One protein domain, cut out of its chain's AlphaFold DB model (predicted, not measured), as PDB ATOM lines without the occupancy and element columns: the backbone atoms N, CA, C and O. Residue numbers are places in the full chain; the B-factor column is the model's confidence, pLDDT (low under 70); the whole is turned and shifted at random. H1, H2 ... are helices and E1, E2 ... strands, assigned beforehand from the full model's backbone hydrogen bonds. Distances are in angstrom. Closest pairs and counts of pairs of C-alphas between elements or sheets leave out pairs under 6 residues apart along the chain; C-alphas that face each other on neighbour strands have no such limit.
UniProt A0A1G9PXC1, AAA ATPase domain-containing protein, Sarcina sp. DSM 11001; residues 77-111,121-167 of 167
ATOM      1  N   PRO A  77     -39.706 -44.542   8.130       83.88
ATOM      2  CA  PRO A  77     -38.433 -43.844   8.325       83.88
ATOM      3  C   PRO A  77     -37.272 -44.370   7.477       83.88
ATOM      4  O   PRO A  77     -36.298 -43.651   7.265       83.88
ATOM      5  N   ALA A  78     -37.350 -45.611   6.988       85.50
ATOM      6  CA  ALA A  78     -36.335 -46.193   6.118       85.50
ATOM      7  C   ALA A  78     -36.406 -45.696   4.660       85.50
ATOM      8  O   ALA A  78     -35.510 -46.006   3.870       85.50
ATOM      9  N   ARG A  79     -37.454 -44.956   4.275       85.81
ATOM     10  CA  ARG A  79     -37.706 -44.483   2.904       85.81
ATOM     11  C   ARG A  79     -37.665 -42.962   2.821       85.81
ATOM     12  O   ARG A  79     -37.840 -42.268   3.815       85.81
ATOM     13  N   ASN A  80     -37.472 -42.423   1.615       89.25
ATOM     14  CA  ASN A  80     -37.639 -40.987   1.390       89.25
ATOM     15  C   ASN A  80     -39.113 -40.594   1.591       89.25
ATOM     16  O   ASN A  80     -40.004 -41.146   0.942       89.25
ATOM     17  N   TYR A  81     -39.366 -39.626   2.473       86.38
ATOM     18  CA  TYR A  81     -40.726 -39.276   2.882       86.38
ATOM     19  C   TYR A  81     -41.558 -38.614   1.778       86.38
ATOM     20  O   TYR A  81     -42.775 -38.793   1.744       86.38
ATOM     21  N   LEU A  82     -40.938 -37.838   0.883       85.75
ATOM     22  CA  LEU A  82     -41.648 -37.179  -0.220       85.75
ATOM     23  C   LEU A  82     -42.057 -38.197  -1.283       85.75
ATOM     24  O   LEU A  82     -43.192 -38.168  -1.762       85.75
ATOM     25  N   ASP A  83     -41.157 -39.120  -1.610       86.94
ATOM     26  CA  ASP A  83     -41.414 -40.167  -2.597       86.94
ATOM     27  C   ASP A  83     -42.520 -41.107  -2.114       86.94
ATOM     28  O   ASP A  83     -43.486 -41.371  -2.834       86.94
ATOM     29  N   GLU A  84     -42.427 -41.552  -0.859       88.06
ATOM     30  CA  GLU A  84     -43.425 -42.427  -0.254       88.06
ATOM     31  C   GLU A  84     -44.787 -41.743  -0.127       88.06
ATOM     32  O   GLU A  84     -45.808 -42.332  -0.487       88.06
ATOM     33  N   LEU A  85     -44.827 -40.480   0.308       86.75
ATOM     34  CA  LEU A  85     -46.077 -39.730   0.376       86.75
ATOM     35  C   LEU A  85     -46.723 -39.593  -1.006       86.75
ATOM     36  O   LEU A  85     -47.933 -39.783  -1.140       86.75
ATOM     37  N   CYS A  86     -45.936 -39.272  -2.034       85.88
ATOM     38  CA  CYS A  86     -46.433 -39.161  -3.400       85.88
ATOM     39  C   CYS A  86     -47.018 -40.495  -3.886       85.88
ATOM     40  O   CYS A  86     -48.114 -40.516  -4.453       85.88
ATOM     41  N   MET A  87     -46.325 -41.605  -3.628       84.94
ATOM     42  CA  MET A  87     -46.786 -42.953  -3.961       84.94
ATOM     43  C   MET A  87     -48.103 -43.287  -3.244       84.94
ATOM     44  O   MET A  87     -49.095 -43.600  -3.900       84.94
ATOM     45  N   CYS A  88     -48.167 -43.125  -1.918       86.31
ATOM     46  CA  CYS A  88     -49.363 -43.436  -1.132       86.31
ATOM     47  C   CYS A  88     -50.573 -42.566  -1.502       86.31
ATOM     48  O   CYS A  88     -51.702 -43.060  -1.528       86.31
ATOM     49  N   LEU A  89     -50.368 -41.275  -1.788       83.88
ATOM     50  CA  LEU A  89     -51.440 -40.398  -2.267       83.88
ATOM     51  C   LEU A  89     -51.927 -40.820  -3.652       83.88
ATOM     52  O   LEU A  89     -53.132 -40.807  -3.895       83.88
ATOM     53  N   SER A  90     -51.016 -41.231  -4.535       81.19
ATOM     54  CA  SER A  90     -51.369 -41.740  -5.863       81.19
ATOM     55  C   SER A  90     -52.247 -42.979  -5.754       81.19
ATOM     56  O   SER A  90     -53.335 -42.996  -6.317       81.19
ATOM     57  N   GLU A  91     -51.843 -43.965  -4.957       80.94
ATOM     58  CA  GLU A  91     -52.608 -45.199  -4.749       80.94
ATOM     59  C   GLU A  91     -53.991 -44.925  -4.147       80.94
ATOM     60  O   GLU A  91     -55.007 -45.352  -4.695       80.94
ATOM     61  N   LYS A  92     -54.055 -44.160  -3.050       76.62
ATOM     62  CA  LYS A  92     -55.307 -43.905  -2.315       76.62
ATOM     63  C   LYS A  92     -56.270 -42.965  -3.043       76.62
ATOM     64  O   LYS A  92     -57.453 -42.942  -2.713       76.62
ATOM     65  N   SER A  93     -55.793 -42.194  -4.019       68.56
ATOM     66  CA  SER A  93     -56.631 -41.278  -4.802       68.56
ATOM     67  C   SER A  93     -57.240 -41.900  -6.058       68.56
ATOM     68  O   SER A  93     -58.208 -41.346  -6.577       68.56
ATOM     69  N   THR A  94     -56.748 -43.059  -6.513       67.12
ATOM     70  CA  THR A  94     -57.290 -43.759  -7.694       67.12
ATOM     71  C   THR A  94     -58.788 -44.069  -7.585       67.12
ATOM     72  O   THR A  94     -59.499 -44.035  -8.587       67.12
ATOM     73  N   GLY A  95     -59.290 -44.311  -6.369       59.97
ATOM     74  CA  GLY A  95     -60.695 -44.632  -6.096       59.97
ATOM     75  C   GLY A  95     -61.618 -43.438  -5.832       59.97
ATOM     76  O   GLY A  95     -62.766 -43.659  -5.453       59.97
ATOM     77  N   ILE A  96     -61.151 -42.189  -5.973       63.53
ATOM     78  CA  ILE A  96     -61.961 -40.988  -5.710       63.53
ATOM     79  C   ILE A  96     -62.390 -40.369  -7.053       63.53
ATOM     80  O   ILE A  96     -61.540 -39.777  -7.728       63.53
ATOM     81  N   PRO A  97     -63.682 -40.467  -7.440       52.31
ATOM     82  CA  PRO A  97     -64.209 -39.798  -8.633       52.31
ATOM     83  C   PRO A  97     -63.860 -38.298  -8.594       52.31
ATOM     84  O   PRO A  97     -63.829 -37.720  -7.513       52.31
ATOM     85  N   ASP A  98     -63.538 -37.688  -9.740       54.28
ATOM     86  CA  ASP A  98     -62.964 -36.330  -9.916       54.28
ATOM     87  C   ASP A  98     -61.476 -36.139  -9.559       54.28
ATOM     88  O   ASP A  98     -60.870 -35.133  -9.952       54.28
ATOM     89  N   ILE A  99     -60.824 -37.084  -8.874       54.50
ATOM     90  CA  ILE A  99     -59.358 -37.055  -8.680       54.50
ATOM     91  C   ILE A  99     -58.649 -37.875  -9.755       54.50
ATOM     92  O   ILE A  99     -57.565 -37.487 -10.198       54.50
ATOM     93  N   THR A 100     -59.303 -38.926 -10.243       51.88
ATOM     94  CA  THR A 100     -58.863 -39.788 -11.347       51.88
ATOM     95  C   THR A 100     -59.002 -39.142 -12.729       51.88
ATOM     96  O   THR A 100     -58.470 -39.664 -13.703       51.88
ATOM     97  N   ASP A 101     -59.672 -37.991 -12.837       42.50
ATOM     98  CA  ASP A 101     -60.078 -37.450 -14.132       42.50
ATOM     99  C   ASP A 101     -58.862 -36.995 -14.972       42.50
ATOM    100  O   ASP A 101     -58.128 -36.076 -14.576       42.50
ATOM    101  N   ARG A 102     -58.639 -37.722 -16.084       44.78
ATOM    102  CA  ARG A 102     -57.738 -37.597 -17.265       44.78
ATOM    103  C   ARG A 102     -56.337 -36.992 -17.115       44.78
ATOM    104  O   ARG A 102     -55.397 -37.494 -17.716       44.78
ATOM    105  N   GLY A 103     -56.144 -35.935 -16.335       45.78
ATOM    106  CA  GLY A 103     -54.828 -35.340 -16.080       45.78
ATOM    107  C   GLY A 103     -53.922 -36.196 -15.188       45.78
ATOM    108  O   GLY A 103     -52.712 -35.990 -15.193       45.78
ATOM    109  N   PHE A 104     -54.494 -37.143 -14.433       45.09
ATOM    110  CA  PHE A 104     -53.733 -38.062 -13.583       45.09
ATOM    111  C   PHE A 104     -53.472 -39.414 -14.260       45.09
ATOM    112  O   PHE A 104     -52.350 -39.902 -14.195       45.09
ATOM    113  N   GLU A 105     -54.434 -39.964 -15.011       34.72
ATOM    114  CA  GLU A 105     -54.180 -41.121 -15.882       34.72
ATOM    115  C   GLU A 105     -53.091 -40.824 -16.919       34.72
ATOM    116  O   GLU A 105     -52.230 -41.663 -17.124       34.72
ATOM    117  N   VAL A 106     -53.029 -39.616 -17.491       36.88
ATOM    118  CA  VAL A 106     -51.912 -39.210 -18.372       36.88
ATOM    119  C   VAL A 106     -50.570 -39.167 -17.622       36.88
ATOM    120  O   VAL A 106     -49.529 -39.424 -18.220       36.88
ATOM    121  N   PHE A 107     -50.570 -38.908 -16.311       37.75
ATOM    122  CA  PHE A 107     -49.363 -38.957 -15.483       37.75
ATOM    123  C   PHE A 107     -48.949 -40.407 -15.160       37.75
ATOM    124  O   PHE A 107     -47.779 -40.758 -15.273       37.75
ATOM    125  N   VAL A 108     -49.912 -41.281 -14.850       41.16
ATOM    126  CA  VAL A 108     -49.697 -42.723 -14.612       41.16
ATOM    127  C   VAL A 108     -49.355 -43.478 -15.909       41.16
ATOM    128  O   VAL A 108     -48.574 -44.423 -15.887       41.16
ATOM    129  N   MET A 109     -49.878 -43.035 -17.055       40.81
ATOM    130  CA  MET A 109     -49.703 -43.649 -18.380       40.81
ATOM    131  C   MET A 109     -48.564 -43.008 -19.200       40.81
ATOM    132  O   MET A 109     -48.149 -43.571 -20.208       40.81
ATOM    133  N   GLY A 110     -48.033 -41.858 -18.762       41.78
ATOM    134  CA  GLY A 110     -46.893 -41.149 -19.369       41.78
ATOM    135  C   GLY A 110     -45.621 -41.117 -18.511       41.78
ATOM    136  O   GLY A 110     -44.570 -40.692 -18.983       41.78
ATOM    137  N   SER A 111     -45.682 -41.577 -17.260       43.66
ATOM    138  CA  SER A 111     -44.529 -41.753 -16.366       43.66
ATOM    139  C   SER A 111     -44.539 -43.159 -15.766       43.66
ATOM    140  O   SER A 111     -44.433 -43.354 -14.558       43.66
ATOM    141  N   LEU A 121     -38.124 -32.467  -6.127       58.28
ATOM    142  CA  LEU A 121     -38.844 -31.277  -6.588       58.28
ATOM    143  C   LEU A 121     -40.095 -31.587  -7.433       58.28
ATOM    144  O   LEU A 121     -41.118 -30.918  -7.271       58.28
ATOM    145  N   ASP A 122     -40.055 -32.595  -8.306       76.62
ATOM    146  CA  ASP A 122     -41.214 -32.999  -9.116       76.62
ATOM    147  C   ASP A 122     -42.290 -33.660  -8.237       76.62
ATOM    148  O   ASP A 122     -43.493 -33.407  -8.381       76.62
ATOM    149  N   ASN A 123     -41.867 -34.436  -7.235       79.12
ATOM    150  CA  ASN A 123     -42.781 -35.085  -6.295       79.12
ATOM    151  C   ASN A 123     -43.518 -34.069  -5.407       79.12
ATOM    152  O   ASN A 123     -44.725 -34.214  -5.205       79.12
ATOM    153  N   VAL A 124     -42.877 -32.972  -4.989       80.75
ATOM    154  CA  VAL A 124     -43.554 -31.861  -4.281       80.75
ATOM    155  C   VAL A 124     -44.693 -31.271  -5.122       80.75
ATOM    156  O   VAL A 124     -45.799 -31.056  -4.617       80.75
ATOM    157  N   GLY A 125     -44.465 -31.053  -6.421       81.69
ATOM    158  CA  GLY A 125     -45.489 -30.554  -7.342       81.69
ATOM    159  C   GLY A 125     -46.683 -31.505  -7.485       81.69
ATOM    160  O   GLY A 125     -47.836 -31.060  -7.522       81.69
ATOM    161  N   LYS A 126     -46.433 -32.818  -7.523       80.94
ATOM    162  CA  LYS A 126     -47.485 -33.850  -7.566       80.94
ATOM    163  C   LYS A 126     -48.291 -33.888  -6.275       80.94
ATOM    164  O   LYS A 126     -49.520 -33.832  -6.341       80.94
ATOM    165  N   ILE A 127     -47.619 -33.916  -5.123       84.00
ATOM    166  CA  ILE A 127     -48.258 -33.901  -3.799       84.00
ATOM    167  C   ILE A 127     -49.188 -32.689  -3.686       84.00
ATOM    168  O   ILE A 127     -50.354 -32.840  -3.329       84.00
ATOM    169  N   ASN A 128     -48.732 -31.504  -4.094       82.50
ATOM    170  CA  ASN A 128     -49.554 -30.294  -4.089       82.50
ATOM    171  C   ASN A 128     -50.838 -30.416  -4.917       82.50
ATOM    172  O   ASN A 128     -51.919 -30.004  -4.476       82.50
ATOM    173  N   ARG A 129     -50.748 -31.004  -6.114       80.38
ATOM    174  CA  ARG A 129     -51.925 -31.248  -6.958       80.38
ATOM    175  C   ARG A 129     -52.896 -32.226  -6.298       80.38
ATOM    176  O   ARG A 129     -54.102 -31.972  -6.339       80.38
ATOM    177  N   PHE A 130     -52.398 -33.286  -5.659       81.00
ATOM    178  CA  PHE A 130     -53.242 -34.215  -4.903       81.00
ATOM    179  C   PHE A 130     -53.959 -33.529  -3.753       81.00
ATOM    180  O   PHE A 130     -55.186 -33.584  -3.691       81.00
ATOM    181  N   LEU A 131     -53.222 -32.843  -2.879       81.50
ATOM    182  CA  LEU A 131     -53.796 -32.159  -1.721       81.50
ATOM    183  C   LEU A 131     -54.840 -31.120  -2.151       81.50
ATOM    184  O   LEU A 131     -55.913 -31.041  -1.556       81.50
ATOM    185  N   SER A 132     -54.592 -30.393  -3.245       80.81
ATOM    186  CA  SER A 132     -55.549 -29.431  -3.807       80.81
ATOM    187  C   SER A 132     -56.845 -30.087  -4.294       80.81
ATOM    188  O   SER A 132     -57.933 -29.559  -4.060       80.81
ATOM    189  N   ARG A 133     -56.760 -31.238  -4.975       79.25
ATOM    190  CA  ARG A 133     -57.941 -31.991  -5.435       79.25
ATOM    191  C   ARG A 133     -58.700 -32.620  -4.272       79.25
ATOM    192  O   ARG A 133     -59.927 -32.589  -4.261       79.25
ATOM    193  N   LEU A 134     -57.988 -33.140  -3.278       81.88
ATOM    194  CA  LEU A 134     -58.583 -33.672  -2.055       81.88
ATOM    195  C   LEU A 134     -59.341 -32.584  -1.294       81.88
ATOM    196  O   LEU A 134     -60.504 -32.786  -0.951       81.88
ATOM    197  N   LYS A 135     -58.745 -31.394  -1.152       81.50
ATOM    198  CA  LYS A 135     -59.396 -30.223  -0.553       81.50
ATOM    199  C   LYS A 135     -60.681 -29.835  -1.293       81.50
ATOM    200  O   LYS A 135     -61.696 -29.600  -0.647       81.50
ATOM    201  N   LYS A 136     -60.667 -29.812  -2.635       79.31
ATOM    202  CA  LYS A 136     -61.869 -29.541  -3.455       79.31
ATOM    203  C   LYS A 136     -62.986 -30.565  -3.233       79.31
ATOM    204  O   LYS A 136     -64.149 -30.190  -3.237       79.31
ATOM    205  N   ASN A 137     -62.625 -31.822  -2.989       77.94
ATOM    206  CA  ASN A 137     -63.556 -32.912  -2.692       77.94
ATOM    207  C   ASN A 137     -63.891 -33.043  -1.194       77.94
ATOM    208  O   ASN A 137     -64.404 -34.075  -0.762       77.94
ATOM    209  N   ASN A 138     -63.570 -32.023  -0.389       81.69
ATOM    210  CA  ASN A 138     -63.766 -32.002   1.061       81.69
ATOM    211  C   ASN A 138     -63.157 -33.223   1.784       81.69
ATOM    212  O   ASN A 138     -63.676 -33.703   2.792       81.69
ATOM    213  N   LYS A 139     -62.052 -33.754   1.244       82.62
ATOM    214  CA  LYS A 139     -61.268 -34.835   1.838       82.62
ATOM    215  C   LYS A 139     -60.107 -34.261   2.634       82.62
ATOM    216  O   LYS A 139     -59.486 -33.272   2.243       82.62
ATOM    217  N   ARG A 140     -59.797 -34.922   3.745       84.06
ATOM    218  CA  ARG A 140     -58.702 -34.569   4.650       84.06
ATOM    219  C   ARG A 140     -57.662 -35.686   4.654       84.06
ATOM    220  O   ARG A 140     -58.003 -36.847   4.429       84.06
ATOM    221  N   VAL A 141     -56.400 -35.327   4.875       86.62
ATOM    222  CA  VAL A 141     -55.266 -36.263   4.886       86.62
ATOM    223  C   VAL A 141     -54.579 -36.189   6.240       86.62
ATOM    224  O   VAL A 141     -54.237 -35.100   6.695       86.62
ATOM    225  N   LEU A 142     -54.361 -37.344   6.863       88.62
ATOM    226  CA  LEU A 142     -53.509 -37.486   8.037       88.62
ATOM    227  C   LEU A 142     -52.194 -38.136   7.606       88.62
ATOM    228  O   LEU A 142     -52.203 -39.243   7.071       88.62
ATOM    229  N   ILE A 143     -51.073 -37.474   7.883       89.12
ATOM    230  CA  ILE A 143     -49.734 -38.012   7.627       89.12
ATOM    231  C   ILE A 143     -49.062 -38.282   8.965       89.12
ATOM    232  O   ILE A 143     -49.083 -37.443   9.863       89.12
ATOM    233  N   THR A 144     -48.478 -39.465   9.104       89.00
ATOM    234  CA  THR A 144     -47.890 -39.941  10.359       89.00
ATOM    235  C   THR A 144     -46.510 -40.528  10.124       89.00
ATOM    236  O   THR A 144     -46.293 -41.226   9.137       89.00
ATOM    237  N   ILE A 145     -45.594 -40.254  11.051       86.50
ATOM    238  CA  ILE A 145     -44.222 -40.766  11.059       86.50
ATOM    239  C   ILE A 145     -43.998 -41.375  12.444       86.50
ATOM    240  O   ILE A 145     -44.063 -40.662  13.447       86.50
ATOM    241  N   ASP A 146     -43.785 -42.688  12.503       83.12
ATOM    242  CA  ASP A 146     -43.440 -43.372  13.753       83.12
ATOM    243  C   ASP A 146     -41.926 -43.402  13.921       83.12
ATOM    244  O   ASP A 146     -41.212 -43.561  12.939       83.12
ATOM    245  N   GLU A 147     -41.437 -43.253  15.150       75.94
ATOM    246  CA  GLU A 147     -39.995 -43.286  15.455       75.94
ATOM    247  C   GLU A 147     -39.115 -42.377  14.565       75.94
ATOM    248  O   GLU A 147     -37.940 -42.666  14.337       75.94
ATOM    249  N   GLY A 148     -39.670 -41.255  14.087       67.62
ATOM    250  CA  GLY A 148     -38.964 -40.309  13.226       67.62
ATOM    251  C   GLY A 148     -37.653 -39.838  13.856       67.62
ATOM    252  O   GLY A 148     -37.645 -39.218  14.923       67.62
ATOM    253  N   GLN A 149     -36.540 -40.138  13.193       69.62
ATOM    254  CA  GLN A 149     -35.221 -39.669  13.598       69.62
ATOM    255  C   GLN A 149     -35.008 -38.238  13.099       69.62
ATOM    256  O   GLN A 149     -35.546 -37.835  12.070       69.62
ATOM    257  N   ASN A 150     -34.206 -37.452  13.818       73.94
ATOM    258  CA  ASN A 150     -33.826 -36.106  13.378       73.94
ATOM    259  C   ASN A 150     -32.738 -36.170  12.290       73.94
ATOM    260  O   ASN A 150     -31.595 -35.755  12.500       73.94
ATOM    261  N   ASP A 151     -33.096 -36.726  11.141       78.00
ATOM    262  CA  ASP A 151     -32.232 -36.917   9.985       78.00
ATOM    263  C   ASP A 151     -32.494 -35.868   8.889       78.00
ATOM    264  O   ASP A 151     -33.314 -34.953   9.027       78.00
ATOM    265  N   SER A 152     -31.719 -35.933   7.805       81.19
ATOM    266  CA  SER A 152     -31.880 -35.031   6.661       81.19
ATOM    267  C   SER A 152     -33.228 -35.209   5.964       81.19
ATOM    268  O   SER A 152     -33.790 -34.220   5.508       81.19
ATOM    269  N   ASN A 153     -33.762 -36.431   5.937       81.75
ATOM    270  CA  ASN A 153     -35.036 -36.767   5.308       81.75
ATOM    271  C   ASN A 153     -36.207 -36.065   6.015       81.75
ATOM    272  O   ASN A 153     -36.996 -35.371   5.377       81.75
ATOM    273  N   LEU A 154     -36.268 -36.131   7.351       81.81
ATOM    274  CA  LEU A 154     -37.287 -35.437   8.144       81.81
ATOM    275  C   LEU A 154     -37.185 -33.915   8.000       81.81
ATOM    276  O   LEU A 154     -38.206 -33.232   7.920       81.81
ATOM    277  N   LYS A 155     -35.962 -33.374   7.957       80.69
ATOM    278  CA  LYS A 155     -35.730 -31.932   7.774       80.69
ATOM    279  C   LYS A 155     -36.171 -31.457   6.397       80.69
ATOM    280  O   LYS A 155     -36.858 -30.444   6.312       80.69
ATOM    281  N   GLU A 156     -35.792 -32.170   5.339       80.38
ATOM    282  CA  GLU A 156     -36.206 -31.856   3.970       80.38
ATOM    283  C   GLU A 156     -37.726 -31.916   3.849       80.38
ATOM    284  O   GLU A 156     -38.345 -30.952   3.401       80.38
ATOM    285  N   PHE A 157     -38.339 -32.989   4.346       81.94
ATOM    286  CA  PHE A 157     -39.787 -33.142   4.384       81.94
ATOM    287  C   PHE A 157     -40.462 -31.968   5.105       81.94
ATOM    288  O   PHE A 157     -41.316 -31.302   4.526       81.94
ATOM    289  N   ALA A 158     -40.039 -31.635   6.329       78.81
ATOM    290  CA  ALA A 158     -40.609 -30.524   7.094       78.81
ATOM    291  C   ALA A 158     -40.470 -29.168   6.375       78.81
ATOM    292  O   ALA A 158     -41.414 -28.374   6.370       78.81
ATOM    293  N   LEU A 159     -39.325 -28.913   5.731       74.88
ATOM    294  CA  LEU A 159     -39.094 -27.698   4.943       74.88
ATOM    295  C   LEU A 159     -40.039 -27.613   3.741       74.88
ATOM    296  O   LEU A 159     -40.662 -26.572   3.525       74.88
ATOM    297  N   GLN A 160     -40.189 -28.702   2.981       74.44
ATOM    298  CA  GLN A 160     -41.105 -28.746   1.838       74.44
ATOM    299  C   GLN A 160     -42.564 -28.582   2.278       74.44
ATOM    300  O   GLN A 160     -43.320 -27.851   1.635       74.44
ATOM    301  N   PHE A 161     -42.945 -29.183   3.408       72.38
ATOM    302  CA  PHE A 161     -44.269 -29.001   3.999       72.38
ATOM    303  C   PHE A 161     -44.558 -27.540   4.339       72.38
ATOM    304  O   PHE A 161     -45.609 -27.023   3.965       72.38
ATOM    305  N   GLN A 162     -43.613 -26.854   4.982       66.69
ATOM    306  CA  GLN A 162     -43.778 -25.458   5.381       66.69
ATOM    307  C   GLN A 162     -43.846 -24.494   4.187       66.69
ATOM    308  O   GLN A 162     -44.637 -23.554   4.207       66.69
ATOM    309  N   ILE A 163     -42.995 -24.685   3.176       65.75
ATOM    310  CA  ILE A 163     -42.841 -23.719   2.078       65.75
ATOM    311  C   ILE A 163     -43.887 -23.949   0.985       65.75
ATOM    312  O   ILE A 163     -44.450 -22.986   0.461       65.75
ATOM    313  N   ASN A 164     -44.130 -25.213   0.631       59.66
ATOM    314  CA  ASN A 164     -44.817 -25.558  -0.607       59.66
ATOM    315  C   ASN A 164     -46.203 -26.173  -0.405       59.66
ATOM    316  O   ASN A 164     -47.021 -26.013  -1.304       59.66
ATOM    317  N   LEU A 165     -46.481 -26.856   0.716       57.62
ATOM    318  CA  LEU A 165     -47.703 -27.667   0.876       57.62
ATOM    319  C   LEU A 165     -48.822 -27.006   1.712       57.62
ATOM    320  O   LEU A 165     -49.973 -27.421   1.598       57.62
ATOM    321  N   PHE A 166     -48.526 -25.980   2.523       56.88
ATOM    322  CA  PHE A 166     -49.509 -25.280   3.383       56.88
ATOM    323  C   PHE A 166     -49.952 -23.892   2.877       56.88
ATOM    324  O   PHE A 166     -50.519 -23.112   3.645       56.88
ATOM    325  N   ARG A 167     -49.694 -23.560   1.607       46.34
ATOM    326  CA  ARG A 167     -50.081 -22.265   1.023       46.34
ATOM    327  C   ARG A 167     -51.492 -22.264   0.430       46.34
ATOM    328  O   ARG A 167     -51.953 -23.326  -0.043       46.34
TER     329      ARG A 167
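Overview. This is residues 77 to 111 and 121 to 167 of the 167 residues of the protein "AAA ATPase domain-containing protein" of Sarcina sp. DSM 11001 (UniProt A0A1G9PXC1). Two helices, H1 and H3, pack side by side at a tilt, and a third, H4, joins them to close a rough triangle, meeting H1 with its residues 153 to 157 and H3 with its residues 160 to 165. A lone strand, E1, runs back along one side of H1 and H3, and the short H2 sits off their other side on a long link. The printed part has 82 residues with four named helices and one named strand, in the order H1 H2 H3 E1 H4. It is mostly helix and compact, with a radius of gyration of the C-alphas of 13.3 A and spans of 39 by 27 by 22 A.

Along the chain. Find C-alpha 121 at (-38.844, -31.277, -6.588); from there H3, residues 121 to 136, runs 23.3 A. H1 is residues 81 to 93, 17.8 A, starting at (-40.726, -39.276, 2.882). H4, residues 152 to 165, runs 18.4 A to C-alpha 165 at (-47.703, -27.667, 0.876). E1 is residues 141 to 145 and H2 residues 105 to 110.

Arrangement. Begin at H3, whose residues 123 to 130 touch H1, closest at the C-alphas of Cys 86 and Ile 127, 5.6 A; the tilt of 38 degrees is only just steep. H3 touches H4 at C-alphas 128 and 165, 5.9 A, and H4 touches H1 at C-alphas 81 and 157, 6.4 A. E1 pairs with no named strand and is only just apart from H1, at 8.3 A. H2 touches no helix. In H1, H2, H3 and H4 every O i to N i+4 pair is within hydrogen-bond range.

Size, cuts and confidence. Look to C-alphas 102 and 150 for the two farthest apart, 38.9 A. Residues 112 to 120 are cut out, with 15.4 A across the cut. The link from H1 to H2 is long. Confidence is under 70 at residues 93 to 111, 121, 148 to 149 and 162 to 167.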